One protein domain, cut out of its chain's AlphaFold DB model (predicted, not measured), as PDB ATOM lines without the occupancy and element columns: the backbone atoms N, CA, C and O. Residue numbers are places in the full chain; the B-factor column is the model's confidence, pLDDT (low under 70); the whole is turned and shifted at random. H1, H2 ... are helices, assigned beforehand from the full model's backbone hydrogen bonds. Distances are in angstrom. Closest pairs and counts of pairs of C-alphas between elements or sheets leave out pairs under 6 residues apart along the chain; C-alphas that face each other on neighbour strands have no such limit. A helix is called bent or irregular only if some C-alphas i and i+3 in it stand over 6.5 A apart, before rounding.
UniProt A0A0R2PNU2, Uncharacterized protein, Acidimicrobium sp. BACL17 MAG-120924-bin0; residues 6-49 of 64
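What this domain is: This is residues 6 to 49 of the 64 residues of an uncharacterized protein of Acidimicrobium sp. BACL17 MAG-120924-bin0 (UniProt A0A0R2PNU2). Picture a drawn-out L with no packed core: the longest helix, H1, begins the long stroke, a loose link and the small irregular H2 carry it on, and H3 stands crosswise at the far end as the short stroke. No helix touches another. The printed part has 44 residues with three named helices, H1, H2 and H3 in chain order, and no named strand; the class is all helix. The whole is extended, with a radius of gyration of the C-alphas of 17.9 A and spans of 52 by 19 by 11 A.

Where its parts are: Find C-alpha 6 at (176.086, 224.234, 173.225); from there H1, residues 6 to 17, runs 15.7 A to C-alpha 17 at (168.877, 210.302, 173.977). Next look at residues 27 to 32, which are H2. Then find H3, residues 37 to 47, which runs 15.6 A and ends with C-alpha 47 at (147.882, 184.747, 177.488).

How they stand to each other: Start from H1: it is apart from H2 and apart from H3, with no C-alpha of the one within 8 A of the other. H2 and H3 are apart too. Every O i to N i+4 pair is within hydrogen-bond range in H1 and H3, but in H2 0 of 2 are, beside 1 of 3 O i to N i+3 pairs. H2 is irregular: C-alphas 28 and 31 are 8.3 A apart.

The domain as a whole: The C-alphas of His 6 and Gly 49, the two farthest apart, are 54.0 A from each other. Residues 6 to 31 and residues 44 to 49 stand free. The printed part has no cut; the link from H1 to H2 is short, with 9 residues, and that from H2 to H3 is tight, with 4. In the B-factor column the mean pLDDT of the printed part is 73.6; look for values under 70 at residues 15, 17 to 18, 22 to 23 and 26 to 34.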
ATOM      1  N   HIS A   6     176.110 225.439 172.397       73.81
ATOM      2  CA  HIS A   6     176.086 224.234 173.225       73.81
ATOM      3  C   HIS A   6     174.741 224.022 173.920       73.81
ATOM      4  O   HIS A   6     174.242 222.914 173.873       73.81
ATOM      5  N   ARG A   7     174.084 225.069 174.440       75.69
ATOM      6  CA  ARG A   7     172.837 224.895 175.208       75.69
ATOM      7  C   ARG A   7     171.708 224.255 174.389       75.69
ATOM      8  O   ARG A   7     171.137 223.263 174.812       75.69
ATOM      9  N   ARG A   8     171.433 224.785 173.188       75.88
ATOM     10  CA  ARG A   8     170.408 224.216 172.286       75.88
ATOM     11  C   ARG A   8     170.807 222.841 171.738       75.88
ATOM     12  O   ARG A   8     169.952 222.003 171.486       75.88
ATOM     13  N   PHE A   9     172.103 222.616 171.541       74.56
ATOM     14  CA  PHE A   9     172.619 221.359 171.005       74.56
ATOM     15  C   PHE A   9     172.614 220.232 172.049       74.56
ATOM     16  O   PHE A   9     172.280 219.097 171.729       74.56
ATOM     17  N   GLU A  10     172.934 220.549 173.302       75.56
ATOM     18  CA  GLU A  10     172.850 219.635 174.441       75.56
ATOM     19  C   GLU A  10     171.403 219.261 174.758       75.56
ATOM     20  O   GLU A  10     171.137 218.093 175.014       75.56
ATOM     21  N   GLU A  11     170.464 220.209 174.679       73.94
ATOM     22  CA  GLU A  11     169.035 219.945 174.882       73.94
ATOM     23  C   GLU A  11     168.466 219.022 173.795       73.94
ATOM     24  O   GLU A  11     167.835 218.019 174.115       73.94
ATOM     25  N   ALA A  12     168.776 219.271 172.517       76.06
ATOM     26  CA  ALA A  12     168.351 218.396 171.422       76.06
ATOM     27  C   ALA A  12     169.005 217.004 171.482       76.06
ATOM     28  O   ALA A  12     168.359 216.001 171.181       76.06
ATOM     29  N   ARG A  13     170.283 216.921 171.884       76.75
ATOM     30  CA  ARG A  13     170.973 215.640 172.095       76.75
ATOM     31  C   ARG A  13     170.341 214.867 173.247       76.75
ATOM     32  O   ARG A  13     170.089 213.681 173.086       76.75
ATOM     33  N   ARG A  14     170.066 215.536 174.373       70.94
ATOM     34  CA  ARG A  14     169.350 214.945 175.506       70.94
ATOM     35  C   ARG A  14     167.980 214.466 175.070       70.94
ATOM     36  O   ARG A  14     167.717 213.310 175.300       70.94
ATOM     37  N   LEU A  15     167.191 215.257 174.346       65.75
ATOM     38  CA  LEU A  15     165.870 214.843 173.860       65.75
ATOM     39  C   LEU A  15     165.923 213.648 172.890       65.75
ATOM     40  O   LEU A  15     165.055 212.787 172.928       65.75
ATOM     41  N   LYS A  16     166.955 213.562 172.042       72.56
ATOM     42  CA  LYS A  16     167.226 212.382 171.197       72.56
ATOM     43  C   LYS A  16     167.645 211.156 172.012       72.56
ATOM     44  O   LYS A  16     167.348 210.042 171.608       72.56
ATOM     45  N   GLN A  17     168.364 211.363 173.110       68.81
ATOM     46  CA  GLN A  17     168.877 210.302 173.977       68.81
ATOM     47  C   GLN A  17     167.879 209.893 175.077       68.81
ATOM     48  O   GLN A  17     167.946 208.779 175.570       68.81
ATOM     49  N   SER A  18     166.964 210.787 175.447       67.38
ATOM     50  CA  SER A  18     165.915 210.640 176.459       67.38
ATOM     51  C   SER A  18     164.526 210.535 175.831       67.38
ATOM     52  O   SER A  18     163.527 210.695 176.529       67.38
ATOM     53  N   GLY A  19     164.455 210.365 174.509       71.12
ATOM     54  CA  GLY A  19     163.235 209.901 173.867       71.12
ATOM     55  C   GLY A  19     162.917 208.486 174.358       71.12
ATOM     56  O   GLY A  19     163.827 207.813 174.850       71.12
ATOM     57  N   PRO A  20     161.652 208.044 174.242       72.56
ATOM     58  CA  PRO A  20     161.247 206.710 174.662       72.56
ATOM     59  C   PRO A  20     162.211 205.691 174.064       72.56
ATOM     60  O   PRO A  20     162.489 205.696 172.858       72.56
ATOM     61  N   THR A  21     162.803 204.895 174.945       72.12
ATOM     62  CA  THR A  21     163.765 203.872 174.553       72.12
ATOM     63  C   THR A  21     163.063 202.831 173.675       72.12
ATOM     64  O   THR A  21     161.835 202.751 173.626       72.12
ATOM     65  N   ALA A  22     163.822 202.006 172.950       66.12
ATOM     66  CA  ALA A  22     163.216 200.920 172.176       66.12
ATOM     67  C   ALA A  22     162.379 199.977 173.066       66.12
ATOM     68  O   ALA A  22     161.407 199.399 172.594       66.12
ATOM     69  N   GLU A  23     162.719 199.857 174.349       66.19
ATOM     70  CA  GLU A  23     161.944 199.122 175.351       66.19
ATOM     71  C   GLU A  23     160.609 199.814 175.675       66.19
ATOM     72  O   GLU A  23     159.582 199.142 175.650       66.19
ATOM     73  N   ASP A  24     160.586 201.144 175.845       70.62
ATOM     74  CA  ASP A  24     159.343 201.925 176.043       70.62
ATOM     75  C   ASP A  24     158.368 201.819 174.859       70.62
ATOM     76  O   ASP A  24     157.157 201.936 175.026       70.62
ATOM     77  N   LEU A  25     158.886 201.610 173.646       70.56
ATOM     78  CA  LEU A  25     158.082 201.439 172.429       70.56
ATOM     79  C   LEU A  25     157.706 199.973 172.154       70.56
ATOM     80  O   LEU A  25     157.190 199.667 171.081       70.56
ATOM     81  N   GLY A  26     158.004 199.050 173.077       62.94
ATOM     82  CA  GLY A  26     157.738 197.619 172.900       62.94
ATOM     83  C   GLY A  26     158.639 196.933 171.865       62.94
ATOM     84  O   GLY A  26     158.445 195.766 171.539       62.94
ATOM     85  N   PHE A  27     159.664 197.619 171.354       65.06
ATOM     86  CA  PHE A  27     160.639 197.062 170.413       65.06
ATOM     87  C   PHE A  27     161.803 196.328 171.096       65.06
ATOM     88  O   PHE A  27     162.535 195.611 170.407       65.06
ATOM     89  N   GLY A  28     161.972 196.499 172.412       56.97
ATOM     90  CA  GLY A  28     163.044 195.920 173.232       56.97
ATOM     91  C   GLY A  28     162.830 194.477 173.710       56.97
ATOM     92  O   GLY A  28     163.651 193.967 174.458       56.97
ATOM     93  N   GLY A  29     161.767 193.798 173.266       56.00
ATOM     94  CA  GLY A  29     161.442 192.413 173.648       56.00
ATOM     95  C   GLY A  29     161.665 191.357 172.558       56.00
ATOM     96  O   GLY A  29     161.116 190.263 172.642       56.00
ATOM     97  N   ARG A  30     162.430 191.653 171.498       55.62
ATOM     98  CA  ARG A  30     162.550 190.762 170.320       55.62
ATOM     99  C   ARG A  30     163.363 189.482 170.519       55.62
ATOM    100  O   ARG A  30     163.568 188.756 169.555       55.62
ATOM    101  N   SER A  31     163.798 189.158 171.732       55.53
ATOM    102  CA  SER A  31     164.366 187.835 172.011       55.53
ATOM    103  C   SER A  31     163.311 186.719 172.048       55.53
ATOM    104  O   SER A  31     163.692 185.554 172.055       55.53
ATOM    105  N   ARG A  32     162.010 187.047 172.025       60.84
ATOM    106  CA  ARG A  32     160.910 186.080 171.846       60.84
ATOM    107  C   ARG A  32     159.857 186.574 170.857       60.84
ATOM    108  O   ARG A  32     158.664 186.455 171.111       60.84
ATOM    109  N   SER A  33     160.279 187.174 169.741       62.56
ATOM    110  CA  SER A  33     159.340 187.233 168.618       62.56
ATOM    111  C   SER A  33     159.076 185.783 168.199       62.56
ATOM    112  O   SER A  33     160.068 185.088 167.953       62.56
ATOM    113  N   PRO A  34     157.815 185.320 168.156       63.66
ATOM    114  CA  PRO A  34     157.493 183.995 167.640       63.66
ATOM    115  C   PRO A  34     158.132 183.842 166.256       63.66
ATOM    116  O   PRO A  34     158.045 184.753 165.427       63.66
ATOM    117  N   GLN A  35     158.909 182.774 166.060       74.56
ATOM    118  CA  GLN A  35     159.658 182.570 164.816       74.56
ATOM    119  C   GLN A  35     158.753 181.998 163.724       74.56
ATOM    120  O   GLN A  35     159.048 182.150 162.536       74.56
ATOM    121  N   THR A  36     157.665 181.359 164.138       82.06
ATOM    122  CA  THR A  36     156.641 180.752 163.296       82.06
ATOM    123  C   THR A  36     155.257 181.255 163.703       82.06
ATOM    124  O   THR A  36     155.068 181.802 164.789       82.06
ATOM    125  N   GLU A  37     154.274 181.062 162.826       82.69
ATOM    126  CA  GLU A  37     152.869 181.349 163.138       82.69
ATOM    127  C   GLU A  37     152.383 180.504 164.332       82.69
ATOM    128  O   GLU A  37     151.629 180.988 165.166       82.69
ATOM    129  N   GLU A  38     152.876 179.271 164.473       79.31
ATOM    130  CA  GLU A  38     152.557 178.376 165.594       79.31
ATOM    131  C   GLU A  38     153.008 178.948 166.947       79.31
ATOM    132  O   GLU A  38     152.232 178.960 167.902       79.31
ATOM    133  N   ASP A  39     154.217 179.518 167.010       84.56
ATOM    134  CA  ASP A  39     154.712 180.195 168.213       84.56
ATOM    135  C   ASP A  39     153.831 181.410 168.578       84.56
ATOM    136  O   ASP A  39     153.681 181.749 169.756       84.56
ATOM    137  N   GLU A  40     153.257 182.092 167.577       86.50
ATOM    138  CA  GLU A  40     152.357 183.233 167.783       86.50
ATOM    139  C   GLU A  40     151.019 182.770 168.363       86.50
ATOM    140  O   GLU A  40     150.552 183.334 169.357       86.50
ATOM    141  N   TYR A  41     150.438 181.706 167.806       85.19
ATOM    142  CA  TYR A  41     149.214 181.108 168.334       85.19
ATOM    143  C   TYR A  41     149.409 180.577 169.756       85.19
ATOM    144  O   TYR A  41     148.574 180.851 170.620       85.19
ATOM    145  N   ALA A  42     150.527 179.905 170.037       86.00
ATOM    146  CA  ALA A  42     150.855 179.419 171.375       86.00
ATOM    147  C   ALA A  42     150.985 180.567 172.392       86.00
ATOM    148  O   ALA A  42     150.439 180.485 173.493       86.00
ATOM    149  N   ALA A  43     151.637 181.672 172.016       85.56
ATOM    150  CA  ALA A  43     151.768 182.849 172.875       85.56
ATOM    151  C   ALA A  43     150.418 183.534 173.157       85.56
ATOM    152  O   ALA A  43     150.189 184.050 174.256       85.56
ATOM    153  N   ILE A  44     149.512 183.555 172.173       86.62
ATOM    154  CA  ILE A  44     148.146 184.058 172.354       86.62
ATOM    155  C   ILE A  44     147.367 183.136 173.293       86.62
ATOM    156  O   ILE A  44     146.705 183.632 174.201       86.62
ATOM    157  N   ALA A  45     147.466 181.822 173.113       87.56
ATOM    158  CA  ALA A  45     146.767 180.846 173.936       87.56
ATOM    159  C   ALA A  45     147.207 180.936 175.411       87.56
ATOM    160  O   ALA A  45     146.364 181.122 176.289       87.56
ATOM    161  N   GLU A  46     148.519 180.970 175.680       82.12
ATOM    162  CA  GLU A  46     149.080 181.110 177.035       82.12
ATOM    163  C   GLU A  46     148.589 182.391 177.728       82.12
ATOM    164  O   GLU A  46     148.277 182.391 178.921       82.12
ATOM    165  N   ARG A  47     148.435 183.486 176.972       85.94
ATOM    166  CA  ARG A  47     147.882 184.747 177.488       85.94
ATOM    167  C   ARG A  47     146.439 184.605 177.984       85.94
ATOM    168  O   ARG A  47     146.050 185.340 178.893       85.94
ATOM    169  N   TYR A  48     145.663 183.701 177.396       88.00
ATOM    170  CA  TYR A  48     144.299 183.370 177.812       88.00
ATOM    171  C   TYR A  48     144.229 182.117 178.699       88.00
ATOM    172  O   TYR A  48     143.136 181.718 179.085       88.00
ATOM    173  N   GLY A  49     145.372 181.529 179.068       85.00
ATOM    174  CA  GLY A  49     145.430 180.309 179.874       85.00
ATOM    175  C   GLY A  49     145.010 179.045 179.120       85.00
ATOM    176  O   GLY A  49     144.795 178.018 179.753       85.00
TER     177      GLY A  49